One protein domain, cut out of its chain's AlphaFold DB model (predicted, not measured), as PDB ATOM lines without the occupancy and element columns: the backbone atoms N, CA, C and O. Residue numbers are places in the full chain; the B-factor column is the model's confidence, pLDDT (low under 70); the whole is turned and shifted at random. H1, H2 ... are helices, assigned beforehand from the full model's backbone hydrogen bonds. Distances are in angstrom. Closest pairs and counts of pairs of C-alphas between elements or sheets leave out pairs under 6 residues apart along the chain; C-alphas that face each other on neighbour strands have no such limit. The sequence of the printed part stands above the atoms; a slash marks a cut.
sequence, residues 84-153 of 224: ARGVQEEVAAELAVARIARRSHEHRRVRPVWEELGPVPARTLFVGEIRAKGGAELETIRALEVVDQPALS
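What this domain is: This is residues 84 to 153 of the 224 residues of an uncharacterized protein of Corynebacterium aurimucosum (UniProt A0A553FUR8). The longest helix, H1, stands at one end of a loose row of helices: H2 and H3 make the middle, with H3 packing across H1, and H4 lies beyond them, with the short H5 at its end. H3 and H4 form a helical hairpin, and residues 102 to 107, at the turn from H1 toward H2, stick out. The printed part has 70 residues with five named helices, in the order H1, H2, H3, H4, H5, and no named strand; its class is all helix. It is compact, with a radius of gyration of the C-alphas of 12.3 A, and spans 34 by 30 by 21 A.

Where its parts are: Find C-alpha 87 at (-56.393, 49.772, -5.409); from there H1, residues 87 to 103, runs 24.4 A to C-alpha 103 at (-54.271, 27.341, 4.028). Next look for H2, residues 110 to 117, 10.7 A from first to last C-alpha. H3, residues 121 to 133, runs 18.8 A, and H4, residues 136 to 148, runs 19.3 A. H5, residues 150 to 153, is 5.7 A long and ends at C-alpha 153, at (-25.205, 38.777, 3.361).

How they stand to each other: Start at H1: it touches residues 121 to 126 of H3, and the closest C-alphas, those of Ala 93 and Ala 122, are 4.1 A apart. H1 and H3 run the same way at a steep tilt of 56 degrees. H1 and H2 are close but not clearly touching, with the C-alphas of Ile 100 and Val 113 closest at 7.4 A. H2 and H3 too are close but not clearly touching; their closest C-alphas, Leu 117 and Arg 123, are 5.7 A apart. Now go to H4, the hub, which touches H2, H3 and H5. In the hairpin of H3 and H4, residues 127 to 131 touch residues 137 to 141, closest at the C-alphas of Arg 131 and Leu 138, 6.5 A; the helices run opposite ways at a shallow tilt of 33 degrees, only just short of steep. H2 and H4 run the same way at a steep tilt of 47 degrees, and the C-alphas of Val 110 and Glu 137 are closest at 6.6 A. H5 and H4 only just touch, and only at the corner, with 3 pairs of C-alphas within 8 A; the closest are Val 146 and Leu 152, 5.3 A. H1 and H4 are apart. Every O i to N i+4 pair is within hydrogen-bond range in H1, H2 and H3, and 8 of 9 are in H4; H5 is too short for such a pair.

The domain as a whole: Look to His 105 and Ala 151 for the two C-alphas farthest apart, 34.6 A. The printed part has no cut. The link from H1 to H2 is short, and the other three are tight. The mean pLDDT of the printed part is 87.4, and residues 104 to 108 are under 70.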
ATOM      1  N   ALA A  84     -47.834  48.340  -3.921       92.75
ATOM      2  CA  ALA A  84     -48.960  48.325  -4.848       92.75
ATOM      3  C   ALA A  84     -49.114  49.699  -5.517       92.75
ATOM      4  O   ALA A  84     -49.080  50.736  -4.858       92.75
ATOM      5  N   ARG A  85     -49.334  49.717  -6.834       93.69
ATOM      6  CA  ARG A  85     -49.457  50.959  -7.623       93.69
ATOM      7  C   ARG A  85     -50.887  51.495  -7.707       93.69
ATOM      8  O   ARG A  85     -51.136  52.498  -8.373       93.69
ATOM      9  N   GLY A  86     -51.832  50.825  -7.055       94.00
ATOM     10  CA  GLY A  86     -53.226  51.235  -6.985       94.00
ATOM     11  C   GLY A  86     -54.123  50.177  -6.351       94.00
ATOM     12  O   GLY A  86     -53.708  49.046  -6.101       94.00
ATOM     13  N   VAL A  87     -55.391  50.546  -6.165       94.50
ATOM     14  CA  VAL A  87     -56.393  49.772  -5.409       94.50
ATOM     15  C   VAL A  87     -56.560  48.336  -5.920       94.50
ATOM     16  O   VAL A  87     -56.777  47.417  -5.142       94.50
ATOM     17  N   GLN A  88     -56.448  48.105  -7.232       95.00
ATOM     18  CA  GLN A  88     -56.588  46.755  -7.792       95.00
ATOM     19  C   GLN A  88     -55.443  45.822  -7.376       95.00
ATOM     20  O   GLN A  88     -55.695  44.662  -7.051       95.00
ATOM     21  N   GLU A  89     -54.202  46.315  -7.376       94.00
ATOM     22  CA  GLU A  89     -53.036  45.538  -6.941       94.00
ATOM     23  C   GLU A  89     -53.055  45.312  -5.430       94.00
ATOM     24  O   GLU A  89     -52.713  44.226  -4.972       94.00
ATOM     25  N   GLU A  90     -53.513  46.307  -4.673       94.44
ATOM     26  CA  GLU A  90     -53.691  46.218  -3.225       94.44
ATOM     27  C   GLU A  90     -54.705  45.126  -2.858       94.44
ATOM     28  O   GLU A  90     -54.368  44.185  -2.143       94.44
ATOM     29  N   VAL A  91     -55.902  45.148  -3.458       95.69
ATOM     30  CA  VAL A  91     -56.927  44.113  -3.240       95.69
ATOM     31  C   VAL A  91     -56.434  42.732  -3.681       95.69
ATOM     32  O   VAL A  91     -56.684  41.729  -3.008       95.69
ATOM     33  N   ALA A  92     -55.723  42.640  -4.809       93.94
ATOM     34  CA  ALA A  92     -55.148  41.376  -5.259       93.94
ATOM     35  C   ALA A  92     -54.107  40.832  -4.263       93.94
ATOM     36  O   ALA A  92     -54.086  39.628  -3.993       93.94
ATOM     37  N   ALA A  93     -53.280  41.714  -3.700       93.62
ATOM     38  CA  ALA A  93     -52.276  41.374  -2.705       93.62
ATOM     39  C   ALA A  93     -52.908  40.893  -1.393       93.62
ATOM     40  O   ALA A  93     -52.548  39.823  -0.900       93.62
ATOM     41  N   GLU A  94     -53.909  41.609  -0.882       93.62
ATOM     42  CA  GLU A  94     -54.672  41.208   0.304       93.62
ATOM     43  C   GLU A  94     -55.347  39.845   0.114       93.62
ATOM     44  O   GLU A  94     -55.258  38.972   0.979       93.62
ATOM     45  N   LEU A  95     -55.979  39.612  -1.043       93.69
ATOM     46  CA  LEU A  95     -56.607  38.328  -1.354       93.69
ATOM     47  C   LEU A  95     -55.588  37.186  -1.415       93.69
ATOM     48  O   LEU A  95     -55.901  36.069  -0.994       93.69
ATOM     49  N   ALA A  96     -54.385  37.434  -1.936       90.94
ATOM     50  CA  ALA A  96     -53.313  36.444  -1.954       90.94
ATOM     51  C   ALA A  96     -52.862  36.088  -0.528       90.94
ATOM     52  O   ALA A  96     -52.839  34.905  -0.176       90.94
ATOM     53  N   VAL A  97     -52.609  37.091   0.319       89.75
ATOM     54  CA  VAL A  97     -52.239  36.885   1.730       89.75
ATOM     55  C   VAL A  97     -53.360  36.171   2.495       89.75
ATOM     56  O   VAL A  97     -53.103  35.195   3.202       89.75
ATOM     57  N   ALA A  98     -54.623  36.550   2.283       88.25
ATOM     58  CA  ALA A  98     -55.774  35.899   2.907       88.25
ATOM     59  C   ALA A  98     -55.925  34.424   2.488       88.25
ATOM     60  O   ALA A  98     -56.272  33.568   3.308       88.25
ATOM     61  N   ARG A  99     -55.638  34.087   1.220       86.75
ATOM     62  CA  ARG A  99     -55.625  32.689   0.749       86.75
ATOM     63  C   ARG A  99     -54.548  31.873   1.456       86.75
ATOM     64  O   ARG A  99     -54.833  30.749   1.869       86.75
ATOM     65  N   ILE A 100     -53.355  32.437   1.632       84.44
ATOM     66  CA  ILE A 100     -52.262  31.803   2.379       84.44
ATOM     67  C   ILE A 100     -52.662  31.598   3.843       84.44
ATOM     68  O   ILE A 100     -52.561  30.484   4.360       84.44
ATOM     69  N   ALA A 101     -53.207  32.632   4.489       80.62
ATOM     70  CA  ALA A 101     -53.688  32.552   5.865       80.62
ATOM     71  C   ALA A 101     -54.773  31.475   6.036       80.62
ATOM     72  O   ALA A 101     -54.786  30.762   7.035       80.62
ATOM     73  N   ARG A 102     -55.646  31.264   5.046       78.81
ATOM     74  CA  ARG A 102     -56.667  30.203   5.098       78.81
ATOM     75  C   ARG A 102     -56.095  28.787   4.932       78.81
ATOM     76  O   ARG A 102     -56.634  27.851   5.515       78.81
ATOM     77  N   ARG A 103     -55.005  28.620   4.174       71.75
ATOM     78  CA  ARG A 103     -54.271  27.341   4.028       71.75
ATOM     79  C   ARG A 103     -53.403  27.006   5.256       71.75
ATOM     80  O   ARG A 103     -52.876  25.903   5.373       71.75
ATOM     81  N   SER A 104     -53.252  27.945   6.191       55.34
ATOM     82  CA  SER A 104     -52.251  27.895   7.267       55.34
ATOM     83  C   SER A 104     -52.532  26.919   8.422       55.34
ATOM     84  O   SER A 104     -51.674  26.777   9.295       55.34
ATOM     85  N   HIS A 105     -53.649  26.180   8.417       53.75
ATOM     86  CA  HIS A 105     -53.793  25.023   9.313       53.75
ATOM     87  C   HIS A 105     -52.776  23.905   8.998       53.75
ATOM     88  O   HIS A 105     -52.483  23.108   9.884       53.75
ATOM     89  N   GLU A 106     -52.171  23.893   7.800       50.16
ATOM     90  CA  GLU A 106     -51.222  22.852   7.367       50.16
ATOM     91  C   GLU A 106     -49.780  23.367   7.117       50.16
ATOM     92  O   GLU A 106     -48.838  22.574   7.124       50.16
ATOM     93  N   HIS A 107     -49.550  24.684   6.973       49.19
ATOM     94  CA  HIS A 107     -48.265  25.232   6.488       49.19
ATOM     95  C   HIS A 107     -47.777  26.524   7.188       49.19
ATOM     96  O   HIS A 107     -47.615  27.565   6.556       49.19
ATOM     97  N   ARG A 108     -47.447  26.478   8.488       60.62
ATOM     98  CA  ARG A 108     -46.714  27.565   9.189       60.62
ATOM     99  C   ARG A 108     -45.214  27.586   8.855       60.62
ATOM    100  O   ARG A 108     -44.374  27.421   9.738       60.62
ATOM    101  N   ARG A 109     -44.838  27.709   7.583       76.31
ATOM    102  CA  ARG A 109     -43.424  27.896   7.220       76.31
ATOM    103  C   ARG A 109     -43.289  29.091   6.289       76.31
ATOM    104  O   ARG A 109     -43.897  29.126   5.227       76.31
ATOM    105  N   VAL A 110     -42.460  30.044   6.704       86.88
ATOM    106  CA  VAL A 110     -42.170  31.300   5.998       86.88
ATOM    107  C   VAL A 110     -41.643  31.055   4.581       86.88
ATOM    108  O   VAL A 110     -42.055  31.723   3.641       86.88
ATOM    109  N   ARG A 111     -40.765  30.060   4.415       88.56
ATOM    110  CA  ARG A 111     -40.079  29.783   3.146       88.56
ATOM    111  C   ARG A 111     -41.012  29.384   1.987       88.56
ATOM    112  O   ARG A 111     -40.934  30.038   0.956       88.56
ATOM    113  N   PRO A 112     -41.916  28.391   2.121       88.62
ATOM    114  CA  PRO A 112     -42.877  28.081   1.059       88.62
ATOM    115  C   PRO A 112     -43.721  29.283   0.624       88.62
ATOM    116  O   PRO A 112     -43.955  29.473  -0.563       88.62
ATOM    117  N   VAL A 113     -44.145  30.118   1.579       88.50
ATOM    118  CA  VAL A 113     -44.935  31.319   1.280       88.50
ATOM    119  C   VAL A 113     -44.095  32.365   0.546       88.50
ATOM    120  O   VAL A 113     -44.566  32.977  -0.410       88.50
ATOM    121  N   TRP A 114     -42.842  32.555   0.961       90.69
ATOM    122  CA  TRP A 114     -41.897  33.442   0.286       90.69
ATOM    123  C   TRP A 114     -41.686  33.057  -1.184       90.69
ATOM    124  O   TRP A 114     -41.719  33.927  -2.060       90.69
ATOM    125  N   GLU A 115     -41.489  31.761  -1.440       89.38
ATOM    126  CA  GLU A 115     -41.306  31.186  -2.777       89.38
ATOM    127  C   GLU A 115     -42.594  31.296  -3.621       89.38
ATOM    128  O   GLU A 115     -42.509  31.655  -4.792       89.38
ATOM    129  N   GLU A 116     -43.781  31.064  -3.035       89.25
ATOM    130  CA  GLU A 116     -45.078  31.194  -3.730       89.25
ATOM    131  C   GLU A 116     -45.380  32.643  -4.139       89.25
ATOM    132  O   GLU A 116     -45.878  32.879  -5.239       89.25
ATOM    133  N   LEU A 117     -45.100  33.618  -3.267       89.31
ATOM    134  CA  LEU A 117     -45.478  35.009  -3.511       89.31
ATOM    135  C   LEU A 117     -44.579  35.713  -4.534       89.31
ATOM    136  O   LEU A 117     -45.081  36.527  -5.306       89.31
ATOM    137  N   GLY A 118     -43.271  35.433  -4.560       88.62
ATOM    138  CA  GLY A 118     -42.333  36.219  -5.377       88.62
ATOM    139  C   GLY A 118     -42.264  37.706  -4.959       88.62
ATOM    140  O   GLY A 118     -42.951  38.120  -4.023       88.62
ATOM    141  N   PRO A 119     -41.425  38.539  -5.604       89.44
ATOM    142  CA  PRO A 119     -41.320  39.969  -5.302       89.44
ATOM    143  C   PRO A 119     -42.521  40.733  -5.884       89.44
ATOM    144  O   PRO A 119     -42.442  41.344  -6.947       89.44
ATOM    145  N   VAL A 120     -43.660  40.665  -5.197       93.94
ATOM    146  CA  VAL A 120     -44.922  41.347  -5.541       93.94
ATOM    147  C   VAL A 120     -45.523  41.997  -4.285       93.94
ATOM    148  O   VAL A 120     -45.142  41.611  -3.177       93.94
ATOM    149  N   PRO A 121     -46.494  42.927  -4.397       95.81
ATOM    150  CA  PRO A 121     -47.050  43.618  -3.226       95.81
ATOM    151  C   PRO A 121     -47.601  42.692  -2.129       95.81
ATOM    152  O   PRO A 121     -47.528  43.014  -0.946       95.81
ATOM    153  N   ALA A 122     -48.064  41.488  -2.487       94.19
ATOM    154  CA  ALA A 122     -48.471  40.468  -1.516       94.19
ATOM    155  C   ALA A 122     -47.325  40.019  -0.590       94.19
ATOM    156  O   ALA A 122     -47.562  39.785   0.595       94.19
ATOM    157  N   ARG A 123     -46.083  39.927  -1.094       93.62
ATOM    158  CA  ARG A 123     -44.896  39.639  -0.271       93.62
ATOM    159  C   ARG A 123     -44.650  40.769   0.720       93.62
ATOM    160  O   ARG A 123     -44.414  40.490   1.890       93.62
ATOM    161  N   THR A 124     -44.758  42.020   0.279       94.56
ATOM    162  CA  THR A 124     -44.619  43.202   1.143       94.56
ATOM    163  C   THR A 124     -45.610  43.166   2.305       94.56
ATOM    164  O   THR A 124     -45.199  43.307   3.457       94.56
ATOM    165  N   LEU A 125     -46.889  42.879   2.031       92.44
ATOM    166  CA  LEU A 125     -47.919  42.734   3.066       92.44
ATOM    167  C   LEU A 125     -47.622  41.568   4.022       92.44
ATOM    168  O   LEU A 125     -47.584  41.758   5.237       92.44
ATOM    169  N   PHE A 126     -47.345  40.376   3.483       91.44
ATOM    170  CA  PHE A 126     -47.053  39.179   4.278       91.44
ATOM    171  C   PHE A 126     -45.854  39.376   5.216       91.44
ATOM    172  O   PHE A 126     -45.920  39.057   6.405       91.44
ATOM    173  N   VAL A 127     -44.757  39.933   4.702       91.50
ATOM    174  CA  VAL A 127     -43.568  40.213   5.511       91.50
ATOM    175  C   VAL A 127     -43.831  41.325   6.522       91.50
ATOM    176  O   VAL A 127     -43.347  41.228   7.651       91.50
ATOM    177  N   GLY A 128     -44.620  42.343   6.169       90.81
ATOM    178  CA  GLY A 128     -45.066  43.379   7.100       90.81
ATOM    179  C   GLY A 128     -45.778  42.795   8.323       90.81
ATOM    180  O   GLY A 128     -45.447  43.147   9.457       90.81
ATOM    181  N   GLU A 129     -46.677  41.830   8.118       88.81
ATOM    182  CA  GLU A 129     -47.358  41.132   9.216       88.81
ATOM    183  C   GLU A 129     -46.402  40.321  10.100       88.81
ATOM    184  O   GLU A 129     -46.543  40.325  11.325       88.81
ATOM    185  N   ILE A 130     -45.430  39.617   9.506       89.00
ATOM    186  CA  ILE A 130     -44.420  38.858  10.264       89.00
ATOM    187  C   ILE A 130     -43.545  39.810  11.081       89.00
ATOM    188  O   ILE A 130     -43.316  39.575  12.267       89.00
ATOM    189  N   ARG A 131     -43.088  40.913  10.475       89.62
ATOM    190  CA  ARG A 131     -42.275  41.932  11.154       89.62
ATOM    191  C   ARG A 131     -43.010  42.548  12.340       89.62
ATOM    192  O   ARG A 131     -42.396  42.732  13.386       89.62
ATOM    193  N   ALA A 132     -44.314  42.792  12.211       88.12
ATOM    194  CA  ALA A 132     -45.143  43.299  13.302       88.12
ATOM    195  C   ALA A 132     -45.310  42.293  14.459       88.12
ATOM    196  O   ALA A 132     -45.406  42.700  15.615       88.12
ATOM    197  N   LYS A 133     -45.338  40.985  14.165       86.31
ATOM    198  CA  LYS A 133     -45.447  39.915  15.176       86.31
ATOM    199  C   LYS A 133     -44.112  39.604  15.860       86.31
ATOM    200  O   LYS A 133     -44.101  39.233  17.032       86.31
ATOM    201  N   GLY A 134     -43.000  39.767  15.145       80.69
ATOM    202  CA  GLY A 134     -41.658  39.453  15.628       80.69
ATOM    203  C   GLY A 134     -41.381  37.949  15.777       80.69
ATOM    204  O   GLY A 134     -42.172  37.097  15.378       80.69
ATOM    205  N   GLY A 135     -40.232  37.611  16.372       83.56
ATOM    206  CA  GLY A 135     -39.851  36.229  16.696       83.56
ATOM    207  C   GLY A 135     -39.000  35.522  15.633       83.56
ATOM    208  O   GLY A 135     -38.418  36.151  14.755       83.56
ATOM    209  N   ALA A 136     -38.908  34.192  15.729       82.06
ATOM    210  CA  ALA A 136     -37.984  33.365  14.934       82.06
ATOM    211  C   ALA A 136     -38.238  33.400  13.412       82.06
ATOM    212  O   ALA A 136     -37.351  33.095  12.615       82.06
ATOM    213  N   GLU A 137     -39.446  33.784  12.998       85.81
ATOM    214  CA  GLU A 137     -39.822  33.917  11.588       85.81
ATOM    215  C   GLU A 137     -39.068  35.063  10.891       85.81
ATOM    216  O   GLU A 137     -38.782  34.961   9.698       85.81
ATOM    217  N   LEU A 138     -38.657  36.100  11.633       88.44
ATOM    218  CA  LEU A 138     -37.861  37.214  11.106       88.44
ATOM    219  C   LEU A 138     -36.483  36.777  10.612       88.44
ATOM    220  O   LEU A 138     -36.053  37.199   9.542       88.44
ATOM    221  N   GLU A 139     -35.810  35.903  11.357       87.38
ATOM    222  CA  GLU A 139     -34.501  35.376  10.958       87.38
ATOM    223  C   GLU A 139     -34.608  34.532   9.686       87.38
ATOM    224  O   GLU A 139     -33.729  34.560   8.826       87.38
ATOM    225  N   THR A 140     -35.739  33.844   9.506       90.44
ATOM    226  CA  THR A 140     -36.007  33.118   8.260       90.44
ATOM    227  C   THR A 140     -36.216  34.083   7.092       90.44
ATOM    228  O   THR A 140     -35.677  33.839   6.019       90.44
ATOM    229  N   ILE A 141     -36.946  35.189   7.291       92.19
ATOM    230  CA  ILE A 141     -37.087  36.241   6.271       92.19
ATOM    231  C   ILE A 141     -35.722  36.818   5.892       92.19
ATOM    232  O   ILE A 141     -35.418  36.879   4.708       92.19
ATOM    233  N   ARG A 142     -34.875  37.172   6.866       90.94
ATOM    234  CA  ARG A 142     -33.521  37.695   6.604       90.94
ATOM    235  C   ARG A 142     -32.678  36.722   5.783       90.94
ATOM    236  O   ARG A 142     -32.052  37.120   4.807       90.94
ATOM    237  N   ALA A 143     -32.706  35.434   6.121       91.69
ATOM    238  CA  ALA A 143     -31.996  34.419   5.346       91.69
ATOM    239  C   ALA A 143     -32.510  34.316   3.898       91.69
ATOM    240  O   ALA A 143     -31.718  34.127   2.978       91.69
ATOM    241  N   LEU A 144     -33.821  34.457   3.680       94.19
ATOM    242  CA  LEU A 144     -34.428  34.426   2.345       94.19
ATOM    243  C   LEU A 144     -34.150  35.706   1.544       94.19
ATOM    244  O   LEU A 144     -33.901  35.620   0.346       94.19
ATOM    245  N   GLU A 145     -34.111  36.870   2.199       94.81
ATOM    246  CA  GLU A 145     -33.661  38.125   1.588       94.81
ATOM    247  C   GLU A 145     -32.240  37.982   1.031       94.81
ATOM    248  O   GLU A 145     -31.988  38.400  -0.092       94.81
ATOM    249  N   VAL A 146     -31.330  37.339   1.773       94.69
ATOM    250  CA  VAL A 146     -29.955  37.076   1.314       94.69
ATOM    251  C   VAL A 146     -29.916  36.087   0.146       94.69
ATOM    252  O   VAL A 146     -29.066  36.210  -0.732       94.69
ATOM    253  N   VAL A 147     -30.824  35.108   0.097       93.69
ATOM    254  CA  VAL A 147     -30.919  34.186  -1.048       93.69
ATOM    255  C   VAL A 147     -31.347  34.930  -2.317       93.69
ATOM    256  O   VAL A 147     -30.736  34.726  -3.366       93.69
ATOM    257  N   ASP A 148     -32.358  35.798  -2.222       93.88
ATOM    258  CA  ASP A 148     -32.869  36.569  -3.363       93.88
ATOM    259  C   ASP A 148     -31.941  37.748  -3.736       93.88
ATOM    260  O   ASP A 148     -31.862  38.127  -4.904       93.88
ATOM    261  N   GLN A 149     -31.222  38.316  -2.761       94.25
ATOM    262  CA  GLN A 149     -30.262  39.408  -2.921       94.25
ATOM    263  C   GLN A 149     -28.972  39.114  -2.124       94.25
ATOM    264  O   GLN A 149     -28.816  39.572  -0.985       94.25
ATOM    265  N   PRO A 150     -27.996  38.396  -2.717       93.06
ATOM    266  CA  PRO A 150     -26.760  37.991  -2.035       93.06
ATOM    267  C   PRO A 150     -25.929  39.144  -1.468       93.06
ATOM    268  O   PRO A 150     -25.199  38.950  -0.498       93.06
ATOM    269  N   ALA A 151     -26.064  40.351  -2.024       89.81
ATOM    270  CA  ALA A 151     -25.393  41.547  -1.520       89.81
ATOM    271  C   ALA A 151     -25.773  41.894  -0.063       89.81
ATOM    272  O   ALA A 151     -24.998  42.556   0.618       89.81
ATOM    273  N   LEU A 152     -26.913  41.408   0.447       91.94
ATOM    274  CA  LEU A 152     -27.348  41.629   1.831       91.94
ATOM    275  C   LEU A 152     -26.580  40.781   2.864       91.94
ATOM    276  O   LEU A 152     -26.694  41.035   4.060       91.94
ATOM    277  N   SER A 153     -25.788  39.778   2.447       90.44
ATOM    278  CA  SER A 153     -25.205  38.777   3.361       90.44
ATOM    279  C   SER A 153     -24.322  39.357   4.470       90.44
ATOM    280  O   SER A 153     -24.132  38.718   5.502       90.44
TER     281      SER A 153